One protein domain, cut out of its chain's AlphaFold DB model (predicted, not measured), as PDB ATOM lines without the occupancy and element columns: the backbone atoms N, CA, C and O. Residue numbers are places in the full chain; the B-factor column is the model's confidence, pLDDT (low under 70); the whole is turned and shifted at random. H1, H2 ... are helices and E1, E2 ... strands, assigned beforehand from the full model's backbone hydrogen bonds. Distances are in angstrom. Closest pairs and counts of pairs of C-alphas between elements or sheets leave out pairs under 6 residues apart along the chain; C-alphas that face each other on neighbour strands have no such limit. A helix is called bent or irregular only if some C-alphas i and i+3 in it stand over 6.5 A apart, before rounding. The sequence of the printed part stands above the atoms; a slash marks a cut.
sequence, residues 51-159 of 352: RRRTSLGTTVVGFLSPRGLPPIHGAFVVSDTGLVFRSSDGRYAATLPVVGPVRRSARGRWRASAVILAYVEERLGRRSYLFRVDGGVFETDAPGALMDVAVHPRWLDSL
ATOM      1  N   ARG A  51      50.325   2.467  12.151       55.38
ATOM      2  CA  ARG A  51      49.573   2.902  10.954       55.38
ATOM      3  C   ARG A  51      50.440   3.611   9.911       55.38
ATOM      4  O   ARG A  51      50.200   3.439   8.723       55.38
ATOM      5  N   ARG A  52      51.493   4.335  10.323       57.84
ATOM      6  CA  ARG A  52      52.456   4.958   9.389       57.84
ATOM      7  C   ARG A  52      53.064   3.933   8.420       57.84
ATOM      8  O   ARG A  52      53.253   4.242   7.249       57.84
ATOM      9  N   ARG A  53      53.341   2.712   8.898       57.22
ATOM     10  CA  ARG A  53      53.863   1.608   8.071       57.22
ATOM     11  C   ARG A  53      52.831   1.010   7.115       57.22
ATOM     12  O   ARG A  53      53.234   0.347   6.172       57.22
ATOM     13  N   THR A  54      51.535   1.199   7.360       62.53
ATOM     14  CA  THR A  54      50.479   0.555   6.567       62.53
ATOM     15  C   THR A  54      50.066   1.378   5.352       62.53
ATOM     16  O   THR A  54      49.673   0.776   4.363       62.53
ATOM     17  N   SER A  55      50.155   2.714   5.414       72.06
ATOM     18  CA  SER A  55      49.674   3.597   4.338       72.06
ATOM     19  C   SER A  55      50.759   4.004   3.327       72.06
ATOM     20  O   SER A  55      50.434   4.320   2.187       72.06
ATOM     21  N   LEU A  56      52.042   4.034   3.721       82.62
ATOM     22  CA  LEU A  56      53.144   4.358   2.805       82.62
ATOM     23  C   LEU A  56      53.397   3.206   1.826       82.62
ATOM     24  O   LEU A  56      53.459   2.046   2.222       82.62
ATOM     25  N   GLY A  57      53.563   3.534   0.546       84.75
ATOM     26  CA  GLY A  57      53.711   2.561  -0.537       84.75
ATOM     27  C   GLY A  57      52.399   1.892  -0.956       84.75
ATOM     28  O   GLY A  57      52.394   1.148  -1.934       84.75
ATOM     29  N   THR A  58      51.283   2.161  -0.269       89.00
ATOM     30  CA  THR A  58      49.974   1.650  -0.675       89.00
ATOM     31  C   THR A  58      49.530   2.306  -1.972       89.00
ATOM     32  O   THR A  58      49.537   3.533  -2.101       89.00
ATOM     33  N   THR A  59      49.088   1.466  -2.902       94.69
ATOM     34  CA  THR A  59      48.498   1.887  -4.168       94.69
ATOM     35  C   THR A  59      46.982   1.973  -4.031       94.69
ATOM     36  O   THR A  59      46.342   1.023  -3.585       94.69
ATOM     37  N   VAL A  60      46.402   3.093  -4.451       96.56
ATOM     38  CA  VAL A  60      44.953   3.311  -4.518       96.56
ATOM     39  C   VAL A  60      44.572   3.555  -5.971       96.56
ATOM     40  O   VAL A  60      44.935   4.582  -6.547       96.56
ATOM     41  N   VAL A  61      43.870   2.595  -6.570       97.06
ATOM     42  CA  VAL A  61      43.399   2.669  -7.961       97.06
ATOM     43  C   VAL A  61      42.156   3.549  -8.040       97.06
ATOM     44  O   VAL A  61      41.323   3.548  -7.131       97.06
ATOM     45  N   GLY A  62      42.033   4.313  -9.120       95.88
ATOM     46  CA  GLY A  62      40.893   5.189  -9.326       95.88
ATOM     47  C   GLY A  62      41.055   6.114 -10.524       95.88
ATOM     48  O   GLY A  62      41.791   5.828 -11.470       95.88
ATOM     49  N   PHE A  63      40.360   7.245 -10.470       96.19
ATOM     50  CA  PHE A  63      40.290   8.217 -11.553       96.19
ATOM     51  C   PHE A  63      40.639   9.607 -11.042       96.19
ATOM     52  O   PHE A  63      39.953  10.148 -10.176       96.19
ATOM     53  N   LEU A  64      41.691  10.209 -11.593       96.56
ATOM     54  CA  LEU A  64      42.067  11.590 -11.301       96.56
ATOM     55  C   LEU A  64      41.468  12.518 -12.356       96.56
ATOM     56  O   LEU A  64      41.742  12.363 -13.538       96.56
ATOM     57  N   SER A  65      40.709  13.517 -11.928       95.56
ATOM     58  CA  SER A  65      40.313  14.672 -12.732       95.56
ATOM     59  C   SER A  65      41.198  15.858 -12.339       95.56
ATOM     60  O   SER A  65      40.921  16.547 -11.346       95.56
ATOM     61  N   PRO A  66      42.322  16.074 -13.046       93.88
ATOM     62  CA  PRO A  66      43.216  17.182 -12.751       93.88
ATOM     63  C   PRO A  66      42.592  18.477 -13.269       93.88
ATOM     64  O   PRO A  66      42.206  18.556 -14.423       93.88
ATOM     65  N   ARG A  67      42.510  19.514 -12.439       88.88
ATOM     66  CA  ARG A  67      42.104  20.881 -12.807       88.88
ATOM     67  C   ARG A  67      40.711  20.969 -13.443       88.88
ATOM     68  O   ARG A  67      40.484  21.819 -14.295       88.88
ATOM     69  N   GLY A  68      39.799  20.081 -13.047       87.38
ATOM     70  CA  GLY A  68      38.475  19.990 -13.668       87.38
ATOM     71  C   GLY A  68      38.510  19.414 -15.084       87.38
ATOM     72  O   GLY A  68      37.534  19.513 -15.804       87.38
ATOM     73  N   LEU A  69      39.617  18.800 -15.504       92.94
ATOM     74  CA  LEU A  69      39.685  18.072 -16.764       92.94
ATOM     75  C   LEU A  69      39.021  16.700 -16.635       92.94
ATOM     76  O   LEU A  69      38.871  16.181 -15.526       92.94
ATOM     77  N   PRO A  70      38.660  16.081 -17.766       91.12
ATOM     78  CA  PRO A  70      38.173  14.712 -17.808       91.12
ATOM     79  C   PRO A  70      38.960  13.722 -16.930       91.12
ATOM     80  O   PRO A  70      40.186  13.835 -16.832       91.12
ATOM     81  N   PRO A  71      38.281  12.734 -16.315       94.50
ATOM     82  CA  PRO A  71      38.923  11.749 -15.455       94.50
ATOM     83  C   PRO A  71      39.922  10.880 -16.226       94.50
ATOM     84  O   PRO A  71      39.633  10.365 -17.304       94.50
ATOM     85  N   ILE A  72      41.083  10.667 -15.617       94.12
ATOM     86  CA  ILE A  72      42.177   9.831 -16.102       94.12
ATOM     87  C   ILE A  72      42.283   8.619 -15.183       94.12
ATOM     88  O   ILE A  72      42.501   8.768 -13.981       94.12
ATOM     89  N   HIS A  73      42.153   7.420 -15.747       95.19
ATOM     90  CA  HIS A  73      42.332   6.177 -15.000       95.19
ATOM     91  C   HIS A  73      43.800   5.984 -14.600       95.19
ATOM     92  O   HIS A  73      44.710   6.177 -15.414       95.19
ATOM     93  N   GLY A  74      44.037   5.590 -13.356       96.62
ATOM     94  CA  GLY A  74      45.378   5.389 -12.834       96.62
ATOM     95  C   GLY A  74      45.378   4.982 -11.373       96.62
ATOM     96  O   GLY A  74      44.415   4.412 -10.859       96.62
ATOM     97  N   ALA A  75      46.478   5.281 -10.695       97.38
ATOM     98  CA  ALA A  75      46.592   5.026  -9.272       97.38
ATOM     99  C   ALA A  75      47.429   6.083  -8.561       97.38
ATOM    100  O   ALA A  75      48.391   6.619  -9.119       97.38
ATOM    101  N   PHE A  76      47.074   6.335  -7.305       96.12
ATOM    102  CA  PHE A  76      47.916   7.042  -6.356       96.12
ATOM    103  C   PHE A  76      48.784   6.069  -5.575       96.12
ATOM    104  O   PHE A  76      48.311   5.031  -5.128       96.12
ATOM    105  N   VAL A  77      50.028   6.463  -5.340       94.25
ATOM    106  CA  VAL A  77      50.897   5.871  -4.327       94.25
ATOM    107  C   VAL A  77      51.179   6.936  -3.279       94.25
ATOM    108  O   VAL A  77      51.625   8.036  -3.616       94.25
ATOM    109  N   VAL A  78      50.920   6.626  -2.010       89.12
ATOM    110  CA  VAL A  78      51.309   7.505  -0.899       89.12
ATOM    111  C   VAL A  78      52.799   7.295  -0.628       89.12
ATOM    112  O   VAL A  78      53.207   6.208  -0.224       89.12
ATOM    113  N   SER A  79      53.620   8.314  -0.858       87.25
ATOM    114  CA  SER A  79      55.057   8.290  -0.586       87.25
ATOM    115  C   SER A  79      55.423   9.182   0.601       87.25
ATOM    116  O   SER A  79      54.600   9.897   1.173       87.25
ATOM    117  N   ASP A  80      56.697   9.147   0.974       79.81
ATOM    118  CA  ASP A  80      57.313  10.058   1.940       79.81
ATOM    119  C   ASP A  80      57.384  11.521   1.453       79.81
ATOM    120  O   ASP A  80      57.547  12.445   2.250       79.81
ATOM    121  N   THR A  81      57.236  11.736   0.147       77.12
ATOM    122  CA  THR A  81      57.367  13.031  -0.530       77.12
ATOM    123  C   THR A  81      56.035  13.610  -1.009       77.12
ATOM    124  O   THR A  81      55.980  14.807  -1.311       77.12
ATOM    125  N   GLY A  82      54.961  12.812  -1.052       87.31
ATOM    126  CA  GLY A  82      53.627  13.244  -1.469       87.31
ATOM    127  C   GLY A  82      52.725  12.104  -1.950       87.31
ATOM    128  O   GLY A  82      52.957  10.932  -1.676       87.31
ATOM    129  N   LEU A  83      51.671  12.458  -2.681       90.12
ATOM    130  CA  LEU A  83      50.869  11.535  -3.473       90.12
ATOM    131  C   LEU A  83      51.435  11.485  -4.890       90.12
ATOM    132  O   LEU A  83      51.429  12.492  -5.595       90.12
ATOM    133  N   VAL A  84      51.883  10.319  -5.339       92.62
ATOM    134  CA  VAL A  84      52.336  10.126  -6.720       92.62
ATOM    135  C   VAL A  84      51.209   9.492  -7.519       92.62
ATOM    136  O   VAL A  84      50.885   8.328  -7.304       92.62
ATOM    137  N   PHE A  85      50.615  10.245  -8.439       95.44
ATOM    138  CA  PHE A  85      49.680   9.710  -9.419       95.44
ATOM    139  C   PHE A  85      50.428   9.210 -10.650       95.44
ATOM    140  O   PHE A  85      51.309   9.904 -11.167       95.44
ATOM    141  N   ARG A  86      50.023   8.052 -11.168       96.62
ATOM    142  CA  ARG A  86      50.403   7.572 -12.500       96.62
ATOM    143  C   ARG A  86      49.165   7.074 -13.228       96.62
ATOM    144  O   ARG A  86      48.428   6.248 -12.687       96.62
ATOM    145  N   SER A  87      48.948   7.561 -14.444       96.38
ATOM    146  CA  SER A  87      47.904   7.039 -15.318       96.38
ATOM    147  C   SER A  87      48.244   5.620 -15.766       96.38
ATOM    148  O   SER A  87      49.415   5.262 -15.915       96.38
ATOM    149  N   SER A  88      47.222   4.801 -16.009       93.88
ATOM    150  CA  SER A  88      47.416   3.413 -16.449       93.88
ATOM    151  C   SER A  88      48.066   3.301 -17.828       93.88
ATOM    152  O   SER A  88      48.685   2.287 -18.124       93.88
ATOM    153  N   ASP A  89      47.943   4.333 -18.666       89.94
ATOM    154  CA  ASP A  89      48.596   4.412 -19.976       89.94
ATOM    155  C   ASP A  89      50.026   4.987 -19.914       89.94
ATOM    156  O   ASP A  89      50.687   5.106 -20.945       89.94
ATOM    157  N   GLY A  90      50.496   5.380 -18.724       91.81
ATOM    158  CA  GLY A  90      51.819   5.960 -18.492       91.81
ATOM    159  C   GLY A  90      52.027   7.370 -19.058       91.81
ATOM    160  O   GLY A  90      53.125   7.910 -18.933       91.81
ATOM    161  N   ARG A  91      51.011   7.989 -19.671       90.00
ATOM    162  CA  ARG A  91      51.135   9.300 -20.339       90.00
ATOM    163  C   ARG A  91      51.031  10.486 -19.393       90.00
ATOM    164  O   ARG A  91      51.435  11.588 -19.757       90.00
ATOM    165  N   TYR A  92      50.477  10.281 -18.204       91.38
ATOM    166  CA  TYR A  92      50.298  11.321 -17.207       91.38
ATOM    167  C   TYR A  92      50.819  10.854 -15.851       91.38
ATOM    168  O   TYR A  92      50.449   9.798 -15.339       91.38
ATOM    169  N   ALA A  93      51.662  11.678 -15.244       91.94
ATOM    170  CA  ALA A  93      52.124  11.485 -13.884       91.94
ATOM    171  C   ALA A  93      52.143  12.830 -13.166       91.94
ATOM    172  O   ALA A  93      52.513  13.852 -13.746       91.94
ATOM    173  N   ALA A  94      51.761  12.817 -11.896       90.50
ATOM    174  CA  ALA A  94      51.777  13.996 -11.049       90.50
ATOM    175  C   ALA A  94      52.289  13.621  -9.663       90.50
ATOM    176  O   ALA A  94      52.059  12.517  -9.178       90.50
ATOM    177  N   THR A  95      52.994  14.541  -9.016       90.38
ATOM    178  CA  THR A  95      53.306  14.442  -7.588       90.38
ATOM    179  C   THR A  95      52.585  15.579  -6.893       90.38
ATOM    180  O   THR A  95      52.894  16.741  -7.146       90.38
ATOM    181  N   LEU A  96      51.613  15.241  -6.055       89.12
ATOM    182  CA  LEU A  96      50.786  16.189  -5.323       89.12
ATOM    183  C   LEU A  96      51.209  16.197  -3.850       89.12
ATOM    184  O   LEU A  96      51.590  15.151  -3.317       89.12
ATOM    185  N   PRO A  97      51.153  17.340  -3.159       87.81
ATOM    186  CA  PRO A  97      51.394  17.368  -1.725       87.81
ATOM    187  C   PRO A  97      50.345  16.520  -0.987       87.81
ATOM    188  O   PRO A  97      49.175  16.499  -1.360       87.81
ATOM    189  N   VAL A  98      50.755  15.852   0.093       86.12
ATOM    190  CA  VAL A  98      49.830  15.220   1.063       86.12
ATOM    191  C   VAL A  98      49.421  16.188   2.170       86.12
ATOM    192  O   VAL A  98      48.393  16.007   2.814       86.12
ATOM    193  N   VAL A  99      50.201  17.249   2.369       84.25
ATOM    194  CA  VAL A  99      49.952  18.295   3.362       84.25
ATOM    195  C   VAL A  99      50.096  19.671   2.731       84.25
ATOM    196  O   VAL A  99      51.057  19.955   2.019       84.25
ATOM    197  N   GLY A 100      49.136  20.543   3.019       78.06
ATOM    198  CA  GLY A 100      49.100  21.909   2.517       78.06
ATOM    199  C   GLY A 100      50.242  22.792   3.044       78.06
ATOM    200  O   GLY A 100      51.100  22.340   3.818       78.06
ATOM    201  N   PRO A 101      50.262  24.077   2.645       76.12
ATOM    202  CA  PRO A 101      51.279  25.025   3.086       76.12
ATOM    203  C   PRO A 101      51.225  25.244   4.601       76.12
ATOM    204  O   PRO A 101      50.169  25.118   5.230       76.12
ATOM    205  N   VAL A 102      52.367  25.612   5.186       79.19
ATOM    206  CA  VAL A 102      52.450  25.975   6.606       79.19
ATOM    207  C   VAL A 102      51.668  27.262   6.845       79.19
ATOM    208  O   VAL A 102      51.972  28.312   6.284       79.19
ATOM    209  N   ARG A 103      50.671  27.188   7.722       79.12
ATOM    210  CA  ARG A 103      49.846  28.323   8.139       79.12
ATOM    211  C   ARG A 103      50.269  28.789   9.525       79.12
ATOM    212  O   ARG A 103      50.728  27.996  10.346       79.12
ATOM    213  N   ARG A 104      50.108  30.085   9.796       80.56
ATOM    214  CA  ARG A 104      50.336  30.676  11.123       80.56
ATOM    215  C   ARG A 104      49.002  30.989  11.788       80.56
ATOM    216  O   ARG A 104      48.061  31.436  11.140       80.56
ATOM    217  N   SER A 105      48.933  30.741  13.086       82.44
ATOM    218  CA  SER A 105      47.828  31.141  13.955       82.44
ATOM    219  C   SER A 105      48.389  31.675  15.272       82.44
ATOM    220  O   SER A 105      49.569  31.468  15.561       82.44
ATOM    221  N   ALA A 106      47.539  32.272  16.109       79.56
ATOM    222  CA  ALA A 106      47.914  32.674  17.469       79.56
ATOM    223  C   ALA A 106      48.463  31.511  18.332       79.56
ATOM    224  O   ALA A 106      49.123  31.749  19.334       79.56
ATOM    225  N   ARG A 107      48.217  30.250  17.941       81.62
ATOM    226  CA  ARG A 107      48.682  29.034  18.635       81.62
ATOM    227  C   ARG A 107      49.918  28.391  17.996       81.62
ATOM    228  O   ARG A 107      50.272  27.272  18.352       81.62
ATOM    229  N   GLY A 108      50.546  29.062  17.032       82.44
ATOM    230  CA  GLY A 108      51.723  28.567  16.324       82.44
ATOM    231  C   GLY A 108      51.447  28.120  14.887       82.44
ATOM    232  O   GLY A 108      50.416  28.453  14.283       82.44
ATOM    233  N   ARG A 109      52.432  27.413  14.324       80.56
ATOM    234  CA  ARG A 109      52.420  26.896  12.950       80.56
ATOM    235  C   ARG A 109      51.603  25.608  12.872       80.56
ATOM    236  O   ARG A 109      51.708  24.766  13.755       80.56
ATOM    237  N   TRP A 110      50.820  25.446  11.813       77.56
ATOM    238  CA  TRP A 110      50.034  24.236  11.568       77.56
ATOM    239  C   TRP A 110      49.889  23.962  10.066       77.56
ATOM    240  O   TRP A 110      50.079  24.863   9.244       77.56
ATOM    241  N   ARG A 111      49.559  22.719   9.703       78.50
ATOM    242  CA  ARG A 111      49.269  22.279   8.328       78.50
ATOM    243  C   ARG A 111      47.947  21.511   8.315       78.50
ATOM    244  O   ARG A 111      47.585  20.904   9.316       78.50
ATOM    245  N   ALA A 112      47.231  21.565   7.198       80.94
ATOM    246  CA  ALA A 112      46.088  20.692   6.923       80.94
ATOM    247  C   ALA A 112      46.485  19.635   5.893       80.94
ATOM    248  O   ALA A 112      47.414  19.862   5.111       80.94
ATOM    249  N   SER A 113      45.747  18.528   5.859       84.06
ATOM    250  CA  SER A 113      45.882  17.541   4.795       84.06
ATOM    251  C   SER A 113      45.493  18.205   3.480       84.06
ATOM    252  O   SER A 113      44.511  18.944   3.408       84.06
ATOM    253  N   ALA A 114      46.293  17.980   2.441       88.31
ATOM    254  CA  ALA A 114      45.943  18.392   1.085       88.31
ATOM    255  C   ALA A 114      44.953  17.408   0.434       88.31
ATOM    256  O   ALA A 114      44.485  17.658  -0.674       88.31
ATOM    257  N   VAL A 115      44.628  16.311   1.129       91.81
ATOM    258  CA  VAL A 115      43.656  15.297   0.723       91.81
ATOM    259  C   VAL A 115      42.419  15.436   1.600       91.81
ATOM    260  O   VAL A 115      42.496  15.301   2.818       91.81
ATOM    261  N   ILE A 116      41.267  15.703   0.996       93.12
ATOM    262  CA  ILE A 116      40.016  15.926   1.727       93.12
ATOM    263  C   ILE A 116      38.930  15.066   1.098       93.12
ATOM    264  O   ILE A 116      38.652  15.219  -0.087       93.12
ATOM    265  N   LEU A 117      38.271  14.202   1.872       94.31
ATOM    266  CA  LEU A 117      37.063  13.524   1.397       94.31
ATOM    267  C   LEU A 117      35.966  14.575   1.161       94.31
ATOM    268  O   LEU A 117      35.524  15.231   2.101       94.31
ATOM    269  N   ALA A 118      35.554  14.759  -0.092       92.31
ATOM    270  CA  ALA A 118      34.502  15.699  -0.462       92.31
ATOM    271  C   ALA A 118      33.115  15.114  -0.208       92.31
ATOM    272  O   ALA A 118      32.311  15.740   0.476       92.31
ATOM    273  N   TYR A 119      32.838  13.927  -0.747       92.25
ATOM    274  CA  TYR A 119      31.617  13.174  -0.470       92.25
ATOM    275  C   TYR A 119      31.784  11.697  -0.840       92.25
ATOM    276  O   TYR A 119      32.747  11.300  -1.502       92.25
ATOM    277  N   VAL A 120      30.820  10.894  -0.393       93.75
ATOM    278  CA  VAL A 120      30.642   9.497  -0.790       93.75
ATOM    279  C   VAL A 120      29.352   9.417  -1.592       93.75
ATOM    280  O   VAL A 120      28.312   9.898  -1.142       93.75
ATOM    281  N   GLU A 121      29.425   8.844  -2.784       90.50
ATOM    282  CA  GLU A 121      28.271   8.584  -3.637       90.50
ATOM    283  C   GLU A 121      27.974   7.091  -3.633       90.50
ATOM    284  O   GLU A 121      28.884   6.287  -3.812       90.50
ATOM    285  N   GLU A 122      26.708   6.715  -3.494       89.31
ATOM    286  CA  GLU A 122      26.272   5.345  -3.738       89.31
ATOM    287  C   GLU A 122      25.492   5.299  -5.055       89.31
ATOM    288  O   GLU A 122      24.434   5.915  -5.187       89.31
ATOM    289  N   ARG A 123      26.035   4.601  -6.055       79.62
ATOM    290  CA  ARG A 123      25.411   4.413  -7.371       79.62
ATOM    291  C   ARG A 123      25.460   2.944  -7.750       79.62
ATOM    292  O   ARG A 123      26.509   2.313  -7.675       79.62
ATOM    293  N   LEU A 124      24.311   2.408  -8.168       69.94
ATOM    294  CA  LEU A 124      24.179   1.019  -8.628       69.94
ATOM    295  C   LEU A 124      24.729  -0.010  -7.612       69.94
ATOM    296  O   LEU A 124      25.352  -0.996  -7.993       69.94
ATOM    297  N   GLY A 125      24.542   0.249  -6.311       81.25
ATOM    298  CA  GLY A 125      25.015  -0.623  -5.228       81.25
ATOM    299  C   GLY A 125      26.523  -0.568  -4.955       81.25
ATOM    300  O   GLY A 125      27.028  -1.376  -4.179       81.25
ATOM    301  N   ARG A 126      27.261   0.366  -5.570       88.12
ATOM    302  CA  ARG A 126      28.687   0.601  -5.305       88.12
ATOM    303  C   ARG A 126      28.900   1.989  -4.721       88.12
ATOM    304  O   ARG A 126      28.272   2.957  -5.147       88.12
ATOM    305  N   ARG A 127      29.804   2.079  -3.745       93.94
ATOM    306  CA  ARG A 127      30.231   3.351  -3.159       93.94
ATOM    307  C   ARG A 127      31.449   3.881  -3.900       93.94
ATOM    308  O   ARG A 127      32.472   3.204  -3.936       93.94
ATOM    309  N   SER A 128      31.346   5.096  -4.422       94.19
ATOM    310  CA  SER A 128      32.472   5.879  -4.927       94.19
ATOM    311  C   SER A 128      32.823   6.960  -3.908       94.19
ATOM    312  O   SER A 128      31.972   7.735  -3.470       94.19
ATOM    313  N   TYR A 129      34.093   7.024  -3.532       95.81
ATOM    314  CA  TYR A 129      34.660   8.024  -2.637       95.81
ATOM    315  C   TYR A 129      35.366   9.072  -3.476       95.81
ATOM    316  O   TYR A 129      36.252   8.747  -4.269       95.81
ATOM    317  N   LEU A 130      34.990  10.332  -3.284       95.56
ATOM    318  CA  LEU A 130      35.609  11.437  -3.989       95.56
ATOM    319  C   LEU A 130      36.491  12.245  -3.040       95.56
ATOM    320  O   LEU A 130      36.005  12.861  -2.092       95.56
ATOM    321  N   PHE A 131      37.782  12.296  -3.335       95.81
ATOM    322  CA  PHE A 131      38.763  13.097  -2.621       95.81
ATOM    323  C   PHE A 131      39.107  14.348  -3.420       95.81
ATOM    324  O   PHE A 131      39.419  14.272  -4.603       95.81
ATOM    325  N   ARG A 132      39.117  15.510  -2.774       94.62
ATOM    326  CA  ARG A 132      39.844  16.675  -3.278       94.62
ATOM    327  C   ARG A 132      41.317  16.476  -2.979       94.62
ATOM    328  O   ARG A 132      41.680  16.122  -1.858       94.62
ATOM    329  N   VAL A 133      42.130  16.730  -3.985       93.31
ATOM    330  CA  VAL A 133      43.587  16.780  -3.899       93.31
ATOM    331  C   VAL A 133      44.043  18.120  -4.460       93.31
ATOM    332  O   VAL A 133      43.257  18.845  -5.077       93.31
ATOM    333  N   ASP A 134      45.302  18.484  -4.243       87.75
ATOM    334  CA  ASP A 134      45.802  19.714  -4.843       87.75
ATOM    335  C   ASP A 134      45.666  19.668  -6.371       87.75
ATOM    336  O   ASP A 134      46.027  18.687  -7.022       87.75
ATOM    337  N   GLY A 135      45.081  20.725  -6.928       85.00
ATOM    338  CA  GLY A 135      44.859  20.837  -8.360       85.00
ATOM    339  C   GLY A 135      43.897  19.810  -8.963       85.00
ATOM    340  O   GLY A 135      43.925  19.680 -10.178       85.00
ATOM    341  N   GLY A 136      43.048  19.096  -8.211       92.44
ATOM    342  CA  GLY A 136      42.088  18.163  -8.817       92.44
ATOM    343  C   GLY A 136      41.180  17.409  -7.849       92.44
ATOM    344  O   GLY A 136      41.117  17.688  -6.650       92.44
ATOM    345  N   VAL A 137      40.464  16.424  -8.385       95.31
ATOM    346  CA  VAL A 137      39.661  15.476  -7.601       95.31
ATOM    347  C   VAL A 137      39.962  14.047  -8.020       95.31
ATOM    348  O   VAL A 137      40.218  13.778  -9.191       95.31
ATOM    349  N   PHE A 138      39.921  13.129  -7.066       96.62
ATOM    350  CA  PHE A 138      40.196  11.719  -7.270       96.62
ATOM    351  C   PHE A 138      39.026  10.868  -6.801       96.62
ATOM    352  O   PHE A 138      38.590  10.976  -5.658       96.62
ATOM    353  N   GLU A 139      38.530  10.023  -7.691       95.81
ATOM    354  CA  GLU A 139      37.488   9.043  -7.411       95.81
ATOM    355  C   GLU A 139      38.106   7.657  -7.210       95.81
ATOM    356  O   GLU A 139      38.939   7.231  -8.005       95.81
ATOM    357  N   THR A 140      37.655   6.925  -6.195       95.81
ATOM    358  CA  THR A 140      37.979   5.506  -5.999       95.81
ATOM    359  C   THR A 140      36.845   4.792  -5.267       95.81
ATOM    360  O   THR A 140      36.124   5.411  -4.489       95.81
ATOM    361  N   ASP A 141      36.684   3.493  -5.477       95.00
ATOM    362  CA  ASP A 141      35.788   2.634  -4.694       95.00
ATOM    363  C   ASP A 141      36.503   1.932  -3.521       95.00
ATOM    364  O   ASP A 141      35.853   1.389  -2.628       95.00
ATOM    365  N   ALA A 142      37.838   2.001  -3.480       95.12
ATOM    366  CA  ALA A 142      38.694   1.370  -2.480       95.12
ATOM    367  C   ALA A 142      39.579   2.423  -1.784       95.12
ATOM    368  O   ALA A 142      40.792   2.471  -1.989       95.12
ATOM    369  N   PRO A 143      39.001   3.290  -0.932       94.56
ATOM    370  CA  PRO A 143      39.657   4.520  -0.502       94.56
ATOM    371  C   PRO A 143      40.809   4.311   0.491       94.56
ATOM    372  O   PRO A 143      41.616   5.222   0.648       94.56
ATOM    373  N   GLY A 144      40.892   3.142   1.145       90.50
ATOM    374  CA  GLY A 144      41.983   2.674   2.016       90.50
ATOM    375  C   GLY A 144      42.908   3.762   2.576       90.50
ATOM    376  O   GLY A 144      42.525   4.533   3.456       90.50
ATOM    377  N   ALA A 145      44.123   3.841   2.030       90.62
ATOM    378  CA  ALA A 145      45.160   4.767   2.481       90.62
ATOM    379  C   ALA A 145      44.796   6.259   2.330       90.62
ATOM    380  O   ALA A 145      45.290   7.081   3.098       90.62
ATOM    381  N   LEU A 146      43.922   6.643   1.393       92.56
ATOM    382  CA  LEU A 146      43.485   8.038   1.261       92.56
ATOM    383  C   LEU A 146      42.576   8.471   2.416       92.56
ATOM    384  O   LEU A 146      42.649   9.628   2.822       92.56
ATOM    385  N   MET A 147      41.785   7.563   3.002       92.31
ATOM    386  CA  MET A 147      41.048   7.866   4.239       92.31
ATOM    387  C   MET A 147      42.004   8.128   5.399       92.31
ATOM    388  O   MET A 147      41.803   9.082   6.151       92.31
ATOM    389  N   ASP A 148      43.066   7.325   5.511       88.12
ATOM    390  CA  ASP A 148      44.093   7.523   6.533       88.12
ATOM    391  C   ASP A 148      44.816   8.861   6.357       88.12
ATOM    392  O   ASP A 148      45.104   9.519   7.347       88.12
ATOM    393  N   VAL A 149      45.085   9.304   5.124       88.31
ATOM    394  CA  VAL A 149      45.700  10.619   4.861       88.31
ATOM    395  C   VAL A 149      44.708  11.766   5.106       88.31
ATOM    396  O   VAL A 149      45.089  12.812   5.640       88.31
ATOM    397  N   ALA A 150      43.430  11.586   4.767       89.69
ATOM    398  CA  ALA A 150      42.400  12.616   4.913       89.69
ATOM    399  C   ALA A 150      42.102  12.980   6.379       89.69
ATOM    400  O   ALA A 150      41.757  14.126   6.666       89.69
ATOM    401  N   VAL A 151      42.289  12.053   7.327       88.06
ATOM    402  CA  VAL A 151      42.144  12.342   8.771       88.06
ATOM    403  C   VAL A 151      43.334  13.106   9.377       88.06
ATOM    404  O   VAL A 151      43.343  13.364  10.579       88.06
ATOM    405  N   HIS A 152      44.329  13.478   8.562       82.88
ATOM    406  CA  HIS A 152      45.556  14.196   8.943       82.88
ATOM    407  C   HIS A 152      46.298  13.578  10.145       82.88
ATOM    408  O   HIS A 152      46.390  14.175  11.223       82.88
ATOM    409  N   PRO A 153      46.832  12.354  10.016       80.62
ATOM    410  CA  PRO A 153      47.551  11.708  11.097       80.62
ATOM    411  C   PRO A 153      48.864  12.448  11.366       80.62
ATOM    412  O   PRO A 153      49.539  12.899  10.446       80.62
ATOM    413  N   ARG A 154      49.272  12.508  12.639       79.50
ATOM    414  CA  ARG A 154      50.449  13.277  13.101       79.50
ATOM    415  C   ARG A 154      51.745  12.985  12.342       79.50
ATOM    416  O   ARG A 154      52.616  13.841  12.271       79.50
ATOM    417  N   TRP A 155      51.897  11.783  11.786       78.75
ATOM    418  CA  TRP A 155      53.089  11.445  11.008       78.75
ATOM    419  C   TRP A 155      53.187  12.246   9.700       78.75
ATOM    420  O   TRP A 155      54.298  12.443   9.217       78.75
ATOM    421  N   LEU A 156      52.082  12.765   9.152       78.31
ATOM    422  CA  LEU A 156      52.122  13.663   7.994       78.31
ATOM    423  C   LEU A 156      52.887  14.957   8.289       78.31
ATOM    424  O   LEU A 156      53.567  15.473   7.408       78.31
ATOM    425  N   ASP A 157      52.840  15.451   9.530       76.56
ATOM    426  CA  ASP A 157      53.590  16.644   9.936       76.56
ATOM    427  C   ASP A 157      55.105  16.384   9.979       76.56
ATOM    428  O   ASP A 157      55.893  17.324   9.883       76.56
ATOM    429  N   SER A 158      55.513  15.113  10.088       74.19
ATOM    430  CA  SER A 158      56.920  14.694  10.031       74.19
ATOM    431  C   SER A 158      57.446  14.505   8.608       74.19
ATOM    432  O   SER A 158      58.644  14.296   8.425       74.19
ATOM    433  N   LEU A 159      56.575  14.553   7.595       71.75
ATOM    434  CA  LEU A 159      57.014  14.437   6.213       71.75
ATOM    435  C   LEU A 159      57.694  15.725   5.760       71.75
ATOM    436  O   LEU A 159      57.126  16.818   5.860       71.75
TER     437      LEU A 159
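AT A GLANCE: This is residues 51 to 159 of the 352 residues of an uncharacterized protein of Gemmatimonadales bacterium (UniProt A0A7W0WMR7). One strongly twisted antiparallel sheet of seven strands is bent back on itself, with the short helix H2 packed on it and a thin two-strand arm, E5 and E6, reaching away from it. It is a folded sheet, one sheet whose two leaves face each other: E4 and E3 face E1, E9, E8 and E7 over 12 pairs of C-alphas within 11 A, with E2 as the hinge. The tip of the arm, residues 104 to 109, stands free. The printed part has 109 residues with three named helices and nine named strands, in the order H1 E1 E2 E3 E4 E5 E6 E7 E8 E9 H2 H3; the large sheet runs E4 E3 E2 E1 E9 E8 E7, and the class is mixed, helices and strands. The whole is compact, with a radius of gyration of the C-alphas of 14.1 A and spans of 46 by 31 by 29 A.

IN THESE COORDINATES: In the large sheet, E1 is residues 59 to 66, 18.3 A from first to last C-alpha, and begins at C-alpha 59 at (48.498, 1.887, -4.168); it bends by 71 degrees at residue 62. E2 is residues 72 to 78, 17.9 A, E3 is residues 83 to 87, 13.0 A, and E4 is residues 93 to 96. On the other side of E1, E9 is residues 136 to 140, 13.6 A, E8 is residues 126 to 133, 22.0 A, and E7 is residues 116 to 123, 20.7 A, ending at C-alpha 123 at (25.411, 4.413, -7.371). The small sheet is E5, residues 103 to 105, and E6, residues 108 to 110. H1 is residues 51 to 55, H2 is residues 144 to 150, 10.4 A, and H3 is residues 154 to 158, with C-alpha 158 at (56.920, 14.694, 10.031).

HOW THE PARTS SIT: The large sheet holds two meanders, runs of strands each the antiparallel neighbour of the one before: E1 E2 E3 E4, and E7 E8 E9. E1 of the one and E9 of the other are neighbours, antiparallel at 141 degrees between their directions, with N 63 and O 139 within hydrogen-bond range at 2.8 A. E1 and E2 form a hairpin, with N 62 and O 74 at 3.0 A. In the hairpin of E2 and E3, N 77 and O 84 are 2.8 A apart; in that of E3 and E4, N 85 and O 94 are 2.8 A apart. In the hairpin of E8 and E9, N 131 and O 138 are at 2.8 A, and in that of E7 and E8, N 118 and O 130 are at 2.8 A. E4 and E7 are the edge strands. The closest C-alphas of E4 and E8 are those of Leu 96 and Val 133, 7.4 A apart. H2 is on this sheet; its closest C-alpha pair with E7 is Ala 150 and Ile 116, 5.2 A, and with E1 Ala 145 and Val 60, 7.2 A. H1 and H2 only just touch, with 3 pairs of C-alphas within 8 A, the closest Ser 55 and Ala 145 at 5.0 A. H2 and H3 are close but not clearly touching, the C-alphas of Val 149 and Leu 156 being 7.8 A apart. H1 and H3 are not on the sheet. E5 and E6 form a hairpin, with N 103 and O 110 at 2.8 A; E5 is apart from E4, and E6 from E7. In H1 the one O i to N i+4 pair is within hydrogen-bond range; in H2 2 of 3 are, and in H3 0 of 1, beside 2 of 2 O i to N i+3 pairs.

THE WHOLE: The two C-alphas farthest apart are those of Ala 106 and Leu 124, 47.4 A. The printed part has no cut, and no link is long: E4 to E5, six residues, is short and the others are tight. The mean pLDDT of the printed part is 87.4; residues 51 to 54 and residue 124 are under 70.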